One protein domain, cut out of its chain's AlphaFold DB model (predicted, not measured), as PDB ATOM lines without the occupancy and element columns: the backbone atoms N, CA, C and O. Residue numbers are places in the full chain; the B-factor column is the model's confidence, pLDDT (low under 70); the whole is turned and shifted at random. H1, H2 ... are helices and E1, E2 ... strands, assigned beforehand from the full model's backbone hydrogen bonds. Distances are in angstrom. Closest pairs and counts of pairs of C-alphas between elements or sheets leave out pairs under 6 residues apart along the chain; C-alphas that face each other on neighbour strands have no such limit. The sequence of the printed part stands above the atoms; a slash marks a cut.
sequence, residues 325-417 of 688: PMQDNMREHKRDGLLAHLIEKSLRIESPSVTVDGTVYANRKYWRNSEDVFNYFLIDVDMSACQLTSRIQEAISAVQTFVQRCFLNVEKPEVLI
ATOM      1  N   PRO A 325     102.828 138.603 154.484       90.25
ATOM      2  CA  PRO A 325     101.991 139.600 153.805       90.25
ATOM      3  C   PRO A 325     101.838 140.907 154.602       90.25
ATOM      4  O   PRO A 325     101.734 141.982 154.015       90.25
ATOM      5  N   MET A 326     101.872 140.858 155.941       87.19
ATOM      6  CA  MET A 326     101.885 142.072 156.769       87.19
ATOM      7  C   MET A 326     103.193 142.861 156.616       87.19
ATOM      8  O   MET A 326     103.167 144.087 156.532       87.19
ATOM      9  N   GLN A 327     104.342 142.179 156.593       89.38
ATOM     10  CA  GLN A 327     105.643 142.820 156.404       89.38
ATOM     11  C   GLN A 327     105.845 143.326 154.984       89.38
ATOM     12  O   GLN A 327     106.506 144.343 154.832       89.38
ATOM     13  N   ASP A 328     105.272 142.680 153.976       91.94
ATOM     14  CA  ASP A 328     105.398 143.095 152.579       91.94
ATOM     15  C   ASP A 328     104.709 144.445 152.335       91.94
ATOM     16  O   ASP A 328     105.366 145.387 151.895       91.94
ATOM     17  N   ASN A 329     103.472 144.621 152.819       91.69
ATOM     18  CA  ASN A 329     102.815 145.938 152.855       91.69
ATOM     19  C   ASN A 329     103.655 146.984 153.630       91.69
ATOM     20  O   ASN A 329     103.808 148.127 153.202       91.69
ATOM     21  N   MET A 330     104.254 146.605 154.770       90.94
ATOM     22  CA  MET A 330     105.135 147.511 155.525       90.94
ATOM     23  C   MET A 330     106.462 147.820 154.815       90.94
ATOM     24  O   MET A 330     107.041 148.875 155.071       90.94
ATOM     25  N   ARG A 331     106.989 146.914 153.983       92.31
ATOM     26  CA  ARG A 331     108.208 147.124 153.186       92.31
ATOM     27  C   ARG A 331     107.939 148.132 152.083       92.31
ATOM     28  O   ARG A 331     108.731 149.053 151.939       92.31
ATOM     29  N   GLU A 332     106.810 148.006 151.396       93.00
ATOM     30  CA  GLU A 332     106.377 148.944 150.355       93.00
ATOM     31  C   GLU A 332     106.148 150.344 150.943       93.00
ATOM     32  O   GLU A 332     106.784 151.296 150.506       93.00
ATOM     33  N   HIS A 333     105.415 150.478 152.055       93.88
ATOM     34  CA  HIS A 333     105.280 151.780 152.730       93.88
ATOM     35  C   HIS A 333     106.614 152.382 153.216       93.88
ATOM     36  O   HIS A 333     106.788 153.601 153.188       93.88
ATOM     37  N   LYS A 334     107.574 151.558 153.660       93.50
ATOM     38  CA  LYS A 334     108.921 152.031 154.033       93.50
ATOM     39  C   LYS A 334     109.726 152.485 152.822       93.50
ATOM     40  O   LYS A 334     110.382 153.516 152.902       93.50
ATOM     41  N   ARG A 335     109.685 151.716 151.735       94.19
ATOM     42  CA  ARG A 335     110.316 152.018 150.447       94.19
ATOM     43  C   ARG A 335     109.799 153.351 149.917       94.19
ATOM     44  O   ARG A 335     110.603 154.244 149.693       94.19
ATOM     45  N   ASP A 336     108.482 153.523 149.851       95.06
ATOM     46  CA  ASP A 336     107.836 154.745 149.364       95.06
ATOM     47  C   ASP A 336     108.183 155.963 150.240       95.06
ATOM     48  O   ASP A 336     108.526 157.028 149.726       95.06
ATOM     49  N   GLY A 337     108.162 155.806 151.570       96.25
ATOM     50  CA  GLY A 337     108.529 156.870 152.509       96.25
ATOM     51  C   GLY A 337     110.010 157.265 152.444       96.25
ATOM     52  O   GLY A 337     110.334 158.453 152.466       96.25
ATOM     53  N   LEU A 338     110.916 156.287 152.326       95.44
ATOM     54  CA  LEU A 338     112.351 156.536 152.149       95.44
ATOM     55  C   LEU A 338     112.648 157.158 150.783       95.44
ATOM     56  O   LEU A 338     113.443 158.090 150.711       95.44
ATOM     57  N   LEU A 339     111.993 156.693 149.719       95.94
ATOM     58  CA  LEU A 339     112.126 157.233 148.369       95.94
ATOM     59  C   LEU A 339     111.674 158.697 148.314       95.94
ATOM     60  O   LEU A 339     112.416 159.548 147.828       95.94
ATOM     61  N   ALA A 340     110.507 159.011 148.887       96.81
ATOM     62  CA  ALA A 340     110.017 160.382 148.995       96.81
ATOM     63  C   ALA A 340     110.988 161.282 149.781       96.81
ATOM     64  O   ALA A 340     111.258 162.403 149.354       96.81
ATOM     65  N   HIS A 341     111.563 160.788 150.884       96.62
ATOM     66  CA  HIS A 341     112.575 161.523 151.648       96.62
ATOM     67  C   HIS A 341     113.880 161.737 150.862       96.62
ATOM     68  O   HIS A 341     114.437 162.831 150.897       96.62
ATOM     69  N   LEU A 342     114.370 160.723 150.140       95.94
ATOM     70  CA  LEU A 342     115.590 160.823 149.332       95.94
ATOM     71  C   LEU A 342     115.429 161.815 148.175       95.94
ATOM     72  O   LEU A 342     116.316 162.642 147.969       95.94
ATOM     73  N   ILE A 343     114.295 161.771 147.469       96.56
ATOM     74  CA  ILE A 343     113.948 162.732 146.413       96.56
ATOM     75  C   ILE A 343     113.857 164.146 147.001       96.56
ATOM     76  O   ILE A 343     114.527 165.052 146.519       96.56
ATOM     77  N   GLU A 344     113.099 164.348 148.082       97.12
ATOM     78  CA  GLU A 344     112.934 165.673 148.700       97.12
ATOM     79  C   GLU A 344     114.267 166.270 149.179       97.12
ATOM     80  O   GLU A 344     114.579 167.423 148.874       97.12
ATOM     81  N   LYS A 345     115.098 165.454 149.840       96.50
ATOM     82  CA  LYS A 345     116.428 165.845 150.309       96.50
ATOM     83  C   LYS A 345     117.357 166.199 149.146       96.50
ATOM     84  O   LYS A 345     118.064 167.204 149.217       96.50
ATOM     85  N   SER A 346     117.344 165.395 148.084       96.31
ATOM     86  CA  SER A 346     118.106 165.641 146.858       96.31
ATOM     87  C   SER A 346     117.704 166.972 146.214       96.31
ATOM     88  O   SER A 346     118.559 167.836 146.025       96.31
ATOM     89  N   LEU A 347     116.403 167.205 146.000       95.56
ATOM     90  CA  LEU A 347     115.872 168.435 145.396       95.56
ATOM     91  C   LEU A 347     116.213 169.720 146.179       95.56
ATOM     92  O   LEU A 347     116.162 170.804 145.597       95.56
ATOM     93  N   ARG A 348     116.528 169.619 147.480       95.88
ATOM     94  CA  ARG A 348     116.951 170.751 148.328       95.88
ATOM     95  C   ARG A 348     118.460 170.985 148.373       95.88
ATOM     96  O   ARG A 348     118.868 172.130 148.538       95.88
ATOM     97  N   ILE A 349     119.261 169.919 148.351       95.88
ATOM     98  CA  ILE A 349     120.710 169.981 148.615       95.88
ATOM     99  C   ILE A 349     121.515 170.021 147.315       95.88
ATOM    100  O   ILE A 349     122.537 170.699 147.243       95.88
ATOM    101  N   GLU A 350     121.073 169.291 146.294       95.44
ATOM    102  CA  GLU A 350     121.815 169.095 145.054       95.44
ATOM    103  C   GLU A 350     121.374 170.105 143.986       95.44
ATOM    104  O   GLU A 350     120.187 170.366 143.788       95.44
ATOM    105  N   SER A 351     122.334 170.664 143.247       93.69
ATOM    106  CA  SER A 351     122.037 171.506 142.080       93.69
ATOM    107  C   SER A 351     121.563 170.643 140.901       93.69
ATOM    108  O   SER A 351     122.127 169.568 140.709       93.69
ATOM    109  N   PRO A 352     120.619 171.091 140.043       93.88
ATOM    110  CA  PRO A 352     120.145 170.307 138.889       93.88
ATOM    111  C   PRO A 352     121.216 169.982 137.834       93.88
ATOM    112  O   PRO A 352     121.055 169.050 137.040       93.88
ATOM    113  N   SER A 353     122.294 170.763 137.799       93.50
ATOM    114  CA  SER A 353     123.408 170.626 136.867       93.50
ATOM    115  C   SER A 353     124.751 170.789 137.573       93.50
ATOM    116  O   SER A 353     124.860 171.485 138.582       93.50
ATOM    117  N   VAL A 354     125.775 170.156 137.008       92.12
ATOM    118  CA  VAL A 354     127.175 170.255 137.430       92.12
ATOM    119  C   VAL A 354     128.023 170.677 136.232       92.12
ATOM    120  O   VAL A 354     127.808 170.201 135.118       92.12
ATOM    121  N   THR A 355     128.974 171.585 136.442       92.12
ATOM    122  CA  THR A 355     129.915 172.005 135.397       92.12
ATOM    123  C   THR A 355     131.242 171.296 135.611       92.12
ATOM    124  O   THR A 355     131.859 171.462 136.662       92.12
ATOM    125  N   VAL A 356     131.691 170.536 134.614       88.88
ATOM    126  CA  VAL A 356     132.999 169.863 134.599       88.88
ATOM    127  C   VAL A 356     133.701 170.250 133.302       88.88
ATOM    128  O   VAL A 356     133.091 170.211 132.234       88.88
ATOM    129  N   ASP A 357     134.946 170.715 133.409       87.06
ATOM    130  CA  ASP A 357     135.776 171.190 132.289       87.06
ATOM    131  C   ASP A 357     135.060 172.192 131.364       87.06
ATOM    132  O   ASP A 357     135.081 172.100 130.137       87.06
ATOM    133  N   GLY A 358     134.343 173.146 131.971       87.88
ATOM    134  CA  GLY A 358     133.568 174.176 131.267       87.88
ATOM    135  C   GLY A 358     132.288 173.678 130.581       87.88
ATOM    136  O   GLY A 358     131.525 174.491 130.065       87.88
ATOM    137  N   THR A 359     132.009 172.372 130.605       89.56
ATOM    138  CA  THR A 359     130.803 171.768 130.028       89.56
ATOM    139  C   THR A 359     129.762 171.511 131.117       89.56
ATOM    140  O   THR A 359     130.084 171.019 132.196       89.56
ATOM    141  N   VAL A 360     128.499 171.849 130.842       92.81
ATOM    142  CA  VAL A 360     127.384 171.663 131.785       92.81
ATOM    143  C   VAL A 360     126.730 170.300 131.562       92.81
ATOM    144  O   VAL A 360     126.207 170.025 130.482       92.81
ATOM    145  N   TYR A 361     126.713 169.474 132.605       90.50
ATOM    146  CA  TYR A 361     126.074 168.159 132.651       90.50
ATOM    147  C   TYR A 361     124.880 168.171 133.616       90.50
ATOM    148  O   TYR A 361     124.801 169.006 134.520       90.50
ATOM    149  N   ALA A 362     123.940 167.239 133.447       90.56
ATOM    150  CA  ALA A 362     122.887 167.015 134.438       90.56
ATOM    151  C   ALA A 362     123.498 166.373 135.694       90.56
ATOM    152  O   ALA A 362     124.245 165.402 135.582       90.56
ATOM    153  N   ASN A 363     123.189 166.891 136.885       91.44
ATOM    154  CA  ASN A 363     123.698 166.302 138.122       91.44
ATOM    155  C   ASN A 363     122.943 165.002 138.424       91.44
ATOM    156  O   ASN A 363     121.741 165.017 138.681       91.44
ATOM    157  N   ARG A 364     123.656 163.877 138.450       89.56
ATOM    158  CA  ARG A 364     123.080 162.550 138.715       89.56
ATOM    159  C   ARG A 364     122.636 162.333 140.163       89.56
ATOM    160  O   ARG A 364     121.935 161.364 140.436       89.56
ATOM    161  N   LYS A 365     123.032 163.217 141.082       92.44
ATOM    162  CA  LYS A 365     122.545 163.241 142.469       92.44
ATOM    163  C   LYS A 365     121.244 164.029 142.630       92.44
ATOM    164  O   LYS A 365     120.665 163.991 143.711       92.44
ATOM    165  N   TYR A 366     120.787 164.731 141.588       94.62
ATOM    166  CA  TYR A 366     119.528 165.474 141.571       94.62
ATOM    167  C   TYR A 366     118.384 164.586 141.061       94.62
ATOM    168  O   TYR A 366     118.229 164.390 139.855       94.62
ATOM    169  N   TRP A 367     117.587 164.046 141.979       96.31
ATOM    170  CA  TRP A 367     116.550 163.052 141.703       96.31
ATOM    171  C   TRP A 367     115.156 163.676 141.745       96.31
ATOM    172  O   TRP A 367     114.824 164.402 142.678       96.31
ATOM    173  N   ARG A 368     114.321 163.377 140.747       94.81
ATOM    174  CA  ARG A 368     112.958 163.926 140.605       94.81
ATOM    175  C   ARG A 368     111.879 162.854 140.739       94.81
ATOM    176  O   ARG A 368     110.736 163.174 141.056       94.81
ATOM    177  N   ASN A 369     112.227 161.602 140.458       95.25
ATOM    178  CA  ASN A 369     111.346 160.437 140.444       95.25
ATOM    179  C   ASN A 369     112.118 159.166 140.873       95.25
ATOM    180  O   ASN A 369     113.308 159.226 141.183       95.25
ATOM    181  N   SER A 370     111.438 158.016 140.892       95.31
ATOM    182  CA  SER A 370     112.046 156.702 141.155       95.31
ATOM    183  C   SER A 370     113.130 156.327 140.140       95.31
ATOM    184  O   SER A 370     114.174 155.803 140.521       95.31
ATOM    185  N   GLU A 371     112.916 156.649 138.862       94.94
ATOM    186  CA  GLU A 371     113.844 156.363 137.764       94.94
ATOM    187  C   GLU A 371     115.216 157.026 137.971       94.94
ATOM    188  O   GLU A 371     116.242 156.374 137.797       94.94
ATOM    189  N   ASP A 372     115.267 158.289 138.407       94.69
ATOM    190  CA  ASP A 372     116.519 158.992 138.717       94.69
ATOM    191  C   ASP A 372     117.285 158.318 139.874       94.69
ATOM    192  O   ASP A 372     118.514 158.222 139.837       94.69
ATOM    193  N   VAL A 373     116.565 157.799 140.876       95.88
ATOM    194  CA  VAL A 373     117.144 157.070 142.018       95.88
ATOM    195  C   VAL A 373     117.677 155.702 141.573       95.88
ATOM    196  O   VAL A 373     118.809 155.351 141.914       95.88
ATOM    197  N   PHE A 374     116.933 154.966 140.739       95.06
ATOM    198  CA  PHE A 374     117.413 153.746 140.071       95.06
ATOM    199  C   PHE A 374     118.660 154.020 139.213       95.06
ATOM    200  O   PHE A 374     119.654 153.305 139.307       95.06
ATOM    201  N   ASN A 375     118.658 155.098 138.426       92.81
ATOM    202  CA  ASN A 375     119.767 155.506 137.557       92.81
ATOM    203  C   ASN A 375     121.060 155.866 138.322       92.81
ATOM    204  O   ASN A 375     122.136 155.922 137.714       92.81
ATOM    205  N   TYR A 376     120.962 156.131 139.628       93.62
ATOM    206  CA  TYR A 376     122.096 156.408 140.509       93.62
ATOM    207  C   TYR A 376     122.529 155.180 141.326       93.62
ATOM    208  O   TYR A 376     123.711 154.848 141.340       93.62
ATOM    209  N   PHE A 377     121.595 154.492 141.994       94.44
ATOM    210  CA  PHE A 377     121.909 153.352 142.870       94.44
ATOM    211  C   PHE A 377     121.948 151.991 142.159       94.44
ATOM    212  O   PHE A 377     122.436 151.027 142.744       94.44
ATOM    213  N   LEU A 378     121.456 151.911 140.917       95.50
ATOM    214  CA  LEU A 378     121.446 150.715 140.063       95.50
ATOM    215  C   LEU A 378     120.660 149.523 140.647       95.50
ATOM    216  O   LEU A 378     120.891 148.379 140.261       95.50
ATOM    217  N   ILE A 379     119.722 149.814 141.552       94.19
ATOM    218  CA  ILE A 379     118.768 148.887 142.170       94.19
ATOM    219  C   ILE A 379     117.355 149.421 141.944       94.19
ATOM    220  O   ILE A 379     117.110 150.620 142.104       94.19
ATOM    221  N   ASP A 380     116.432 148.552 141.537       92.75
ATOM    222  CA  ASP A 380     115.060 148.951 141.230       92.75
ATOM    223  C   ASP A 380     114.283 149.265 142.522       92.75
ATOM    224  O   ASP A 380     114.082 148.405 143.384       92.75
ATOM    225  N   VAL A 381     113.874 150.529 142.658       92.94
ATOM    226  CA  VAL A 381     113.150 151.055 143.825       92.94
ATOM    227  C   VAL A 381     111.628 150.979 143.687       92.94
ATOM    228  O   VAL A 381     110.938 151.247 144.667       92.94
ATOM    229  N   ASP A 382     111.099 150.594 142.522       91.00
ATOM    230  CA  ASP A 382     109.659 150.455 142.267       91.00
ATOM    231  C   ASP A 382     109.181 148.992 142.369       91.00
ATOM    232  O   ASP A 382     107.974 148.733 142.472       91.00
ATOM    233  N   MET A 383     110.107 148.029 142.452       88.38
ATOM    234  CA  MET A 383     109.805 146.609 142.670       88.38
ATOM    235  C   MET A 383     109.048 146.345 143.981       88.38
ATOM    236  O   MET A 383     109.358 146.894 145.044       88.38
ATOM    237  N   SER A 384     108.036 145.480 143.890       84.25
ATOM    238  CA  SER A 384     107.206 145.033 145.017       84.25
ATOM    239  C   SER A 384     107.911 143.970 145.861       84.25
ATOM    240  O   SER A 384     108.838 143.292 145.413       84.25
ATOM    241  N   ALA A 385     107.459 143.795 147.104       87.19
ATOM    242  CA  ALA A 385     108.155 142.965 148.093       87.19
ATOM    243  C   ALA A 385     108.161 141.446 147.791       87.19
ATOM    244  O   ALA A 385     108.840 140.688 148.487       87.19
ATOM    245  N   CYS A 386     107.428 140.996 146.766       82.88
ATOM    246  CA  CYS A 386     107.310 139.588 146.388       82.88
ATOM    247  C   CYS A 386     108.485 139.049 145.551       82.88
ATOM    248  O   CYS A 386     108.681 137.832 145.516       82.88
ATOM    249  N   GLN A 387     109.268 139.909 144.888       86.69
ATOM    250  CA  GLN A 387     110.368 139.449 144.041       86.69
ATOM    251  C   GLN A 387     111.602 139.105 144.885       86.69
ATOM    252  O   GLN A 387     112.213 139.966 145.516       86.69
ATOM    253  N   LEU A 388     112.001 137.833 144.863       89.69
ATOM    254  CA  LEU A 388     113.190 137.350 145.562       89.69
ATOM    255  C   LEU A 388     114.392 137.279 144.612       89.69
ATOM    256  O   LEU A 388     114.328 136.659 143.553       89.69
ATOM    257  N   THR A 389     115.509 137.876 145.029       92.50
ATOM    258  CA  THR A 389     116.808 137.846 144.339       92.50
ATOM    259  C   THR A 389     117.920 137.529 145.343       92.50
ATOM    260  O   THR A 389     117.773 137.760 146.548       92.50
ATOM    261  N   SER A 390     119.044 136.986 144.873       95.81
ATOM    262  CA  SER A 390     120.233 136.823 145.716       95.81
ATOM    263  C   SER A 390     121.085 138.094 145.689       95.81
ATOM    264  O   SER A 390     121.165 138.773 144.670       95.81
ATOM    265  N   ARG A 391     121.792 138.401 146.787       95.75
ATOM    266  CA  ARG A 391     122.665 139.594 146.861       95.75
ATOM    267  C   ARG A 391     123.736 139.627 145.764       95.75
ATOM    268  O   ARG A 391     124.097 140.700 145.299       95.75
ATOM    269  N   ILE A 392     124.240 138.457 145.365       96.44
ATOM    270  CA  ILE A 392     125.240 138.322 144.297       96.44
ATOM    271  C   ILE A 392     124.597 138.587 142.933       96.44
ATOM    272  O   ILE A 392     125.172 139.307 142.125       96.44
ATOM    273  N   GLN A 393     123.399 138.052 142.686       94.19
ATOM    274  CA  GLN A 393     122.665 138.295 141.444       94.19
ATOM    275  C   GLN A 393     122.303 139.775 141.285       94.19
ATOM    276  O   GLN A 393     122.521 140.324 140.211       94.19
ATOM    277  N   GLU A 394     121.854 140.431 142.356       95.00
ATOM    278  CA  GLU A 394     121.566 141.869 142.343       95.00
ATOM    279  C   GLU A 394     122.821 142.703 142.043       95.00
ATOM    280  O   GLU A 394     122.803 143.570 141.174       95.00
ATOM    281  N   ALA A 395     123.953 142.383 142.681       95.88
ATOM    282  CA  ALA A 395     125.227 143.044 142.399       95.88
ATOM    283  C   ALA A 395     125.693 142.835 140.942       95.88
ATOM    284  O   ALA A 395     126.201 143.767 140.318       95.88
ATOM    285  N   ILE A 396     125.488 141.639 140.376       95.31
ATOM    286  CA  ILE A 396     125.765 141.355 138.960       95.31
ATOM    287  C   ILE A 396     124.874 142.217 138.055       95.31
ATOM    288  O   ILE A 396     125.389 142.836 137.125       95.31
ATOM    289  N   SER A 397     123.570 142.306 138.334       94.00
ATOM    290  CA  SER A 397     122.626 143.135 137.573       94.00
ATOM    291  C   SER A 397     122.962 144.629 137.643       94.00
ATOM    292  O   SER A 397     122.940 145.304 136.610       94.00
ATOM    293  N   ALA A 398     123.356 145.134 138.814       96.12
ATOM    294  CA  ALA A 398     123.803 146.514 138.994       96.12
ATOM    295  C   ALA A 398     125.062 146.819 138.158       96.12
ATOM    296  O   ALA A 398     125.079 147.783 137.391       96.12
ATOM    297  N   VAL A 399     126.089 145.960 138.219       94.69
ATOM    298  CA  VAL A 399     127.329 146.116 137.431       94.69
ATOM    299  C   VAL A 399     127.070 145.986 135.925       94.69
ATOM    300  O   VAL A 399     127.595 146.775 135.142       94.69
ATOM    301  N   GLN A 400     126.224 145.044 135.496       94.69
ATOM    302  CA  GLN A 400     125.828 144.910 134.089       94.69
ATOM    303  C   GLN A 400     125.113 146.162 133.571       94.69
ATOM    304  O   GLN A 400     125.401 146.629 132.466       94.69
ATOM    305  N   THR A 401     124.223 146.730 134.386       94.75
ATOM    306  CA  THR A 401     123.503 147.969 134.080       94.75
ATOM    307  C   THR A 401     124.467 149.155 134.003       94.75
ATOM    308  O   THR A 401     124.424 149.897 133.022       94.75
ATOM    309  N   PHE A 402     125.392 149.296 134.959       94.75
ATOM    310  CA  PHE A 402     126.445 150.319 134.940       94.75
ATOM    311  C   PHE A 402     127.272 150.276 133.653       94.75
ATOM    312  O   PHE A 402     127.310 151.252 132.906       94.75
ATOM    313  N   VAL A 403     127.861 149.120 133.335       93.19
ATOM    314  CA  VAL A 403     128.709 148.958 132.145       93.19
ATOM    315  C   VAL A 403     127.930 149.273 130.864       93.19
ATOM    316  O   VAL A 403     128.427 149.988 129.992       93.19
ATOM    317  N   GLN A 404     126.675 148.826 130.754       92.25
ATOM    318  CA  GLN A 404     125.821 149.154 129.610       92.25
ATOM    319  C   GLN A 404     125.543 150.666 129.491       92.25
ATOM    320  O   GLN A 404     125.488 151.191 128.375       92.25
ATOM    321  N   ARG A 405     125.409 151.387 130.610       93.31
ATOM    322  CA  ARG A 405     125.238 152.850 130.636       93.31
ATOM    323  C   ARG A 405     126.522 153.593 130.253       93.31
ATOM    324  O   ARG A 405     126.431 154.593 129.535       93.31
ATOM    325  N   CYS A 406     127.699 153.067 130.606       92.50
ATOM    326  CA  CYS A 406     128.990 153.548 130.094       92.50
ATOM    327  C   CYS A 406     129.060 153.422 128.559       92.50
ATOM    328  O   CYS A 406     129.375 154.394 127.875       92.50
ATOM    329  N   PHE A 407     128.657 152.280 127.980       90.50
ATOM    330  CA  PHE A 407     128.603 152.099 126.515       90.50
ATOM    331  C   PHE A 407     127.639 153.038 125.789       90.50
ATOM    332  O   PHE A 407     127.857 153.347 124.610       90.50
ATOM    333  N   LEU A 408     126.573 153.460 126.472       91.06
ATOM    334  CA  LEU A 408     125.612 154.456 125.998       91.06
ATOM    335  C   LEU A 408     126.055 155.897 126.292       91.06
ATOM    336  O   LEU A 408     125.361 156.828 125.891       91.06
ATOM    337  N   ASN A 409     127.218 156.095 126.926       89.31
ATOM    338  CA  ASN A 409     127.773 157.405 127.264       89.31
ATOM    339  C   ASN A 409     126.838 158.252 128.162       89.31
ATOM    340  O   ASN A 409     126.833 159.481 128.073       89.31
ATOM    341  N   VAL A 410     126.057 157.580 129.021       91.12
ATOM    342  CA  VAL A 410     125.121 158.186 129.992       91.12
ATOM    343  C   VAL A 410     125.811 158.508 131.324       91.12
ATOM    344  O   VAL A 410     125.408 159.435 132.016       91.12
ATOM    345  N   GLU A 411     126.889 157.796 131.657       91.69
ATOM    346  CA  GLU A 411     127.666 157.952 132.900       91.69
ATOM    347  C   GLU A 411     128.657 159.135 132.865       91.69
ATOM    348  O   GLU A 411     129.652 159.133 133.584       91.69
ATOM    349  N   LYS A 412     128.413 160.143 132.016       87.69
ATOM    350  CA  LYS A 412     129.240 161.356 131.946       87.69
ATOM    351  C   LYS A 412     128.845 162.358 133.040       87.69
ATOM    352  O   LYS A 412     127.647 162.516 133.281       87.69
ATOM    353  N   PRO A 413     129.800 163.147 133.567       86.38
ATOM    354  CA  PRO A 413     131.209 163.219 133.163       86.38
ATOM    355  C   PRO A 413     132.127 162.182 133.828       86.38
ATOM    356  O   PRO A 413     133.295 162.120 133.461       86.38
ATOM    357  N   GLU A 414     131.637 161.380 134.777       87.25
ATOM    358  CA  GLU A 414     132.480 160.501 135.599       87.25
ATOM    359  C   GLU A 414     133.151 159.367 134.806       87.25
ATOM    360  O   GLU A 414     134.284 158.997 135.105       87.25
ATOM    361  N   VAL A 415     132.466 158.823 133.795       89.25
ATOM    362  CA  VAL A 415     132.993 157.792 132.891       89.25
ATOM    363  C   VAL A 415     132.686 158.154 131.439       89.25
ATOM    364  O   VAL A 415     131.533 158.308 131.031       89.25
ATOM    365  N   LEU A 416     133.741 158.232 130.630       87.50
ATOM    366  CA  LEU A 416     133.681 158.439 129.187       87.50
ATOM    367  C   LEU A 416     134.494 157.344 128.501       87.50
ATOM    368  O   LEU A 416     135.706 157.308 128.662       87.50
ATOM    369  N   ILE A 417     133.846 156.499 127.695       87.62
ATOM    370  CA  ILE A 417     134.566 155.551 126.834       87.62
ATOM    371  C   ILE A 417     134.929 156.283 125.539       87.62
ATOM    372  O   ILE A 417     134.041 156.674 124.768       87.62
TER     373      ILE A 417
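This is residues 325 to 417 of the 688 residues of the protein "Putative toxin subunit domain protein" of Mycobacterium kansasii (UniProt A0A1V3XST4). The domain is a flat, open frame: the long helix H1 runs along one long side, the helix H3 along the other, and the short helix H2 fills the middle between them. A small hairpin of strands, E1 and E2, sticks out beyond the last residues of H1, while at the other end of the frame the long link of residues 378 to 390 leads round from H2 to H3. The printed part has 93 residues with three named helices and two named strands, in the order H1, E1, E2, H2, H3; the two strands make one antiparallel sheet, and the class is mostly helix. The whole is loose, with a radius of gyration of the C-alphas of 15.5 A, and spans 52 by 31 by 14 A.

H1, residues 325 to 349, is followed across a tight link by E1, residues 353 to 356. A second tight link leads to E2, residues 359 to 362, and the two strands form a hairpin, antiparallel at 145 degrees between their directions. The C-alphas of Ser 353 and Ala 362 face each other at 4.4 A; N 354 and O 361 are within hydrogen-bond range at 2.9 A, as are N 361 and O 354 at 2.8 A. A short link brings the chain to H2, residues 370 to 377, which is close to H1 but not clearly touching: their closest C-alphas, those of Leu 339 and Ser 370, are 7.2 A apart. H1 and H2 are about perpendicular, at 80 degrees. A long link then leads to H3, residues 391 to 407. H2 and H3 are near each other, with 8 pairs of C-alphas within 10 A and the closest at 8.1 A. H3 is apart from H1, E1 and E2; H1 is apart from E2, and E1 from H2. In H1, H2 and H3 every O i to N i+4 pair is within hydrogen-bond range.

H1 begins with C-alpha 325 at (101.991, 139.600, 153.805), has 25 residues and measures 36.1 A from first to last C-alpha. E1 measures 9.9 A, E2 10.2 A and H2 10.6 A. The centre of H2 is 2.1 A from the mean of the C-alphas, the nearest of the elements. H3, 17 residues and 24.6 A, ends with C-alpha 407 at (128.603, 152.099, 126.515).

The C-alphas of Pro 325 and Gly 358, the two farthest apart, are 52.0 A from each other. The printed part has no cut. The link from H2 to H3 has 13 residues, and residues 387 to 393, of which 391 to 393 belong to H3, stand free. The mean pLDDT of the printed part is 92.7, and no printed residue is under 70.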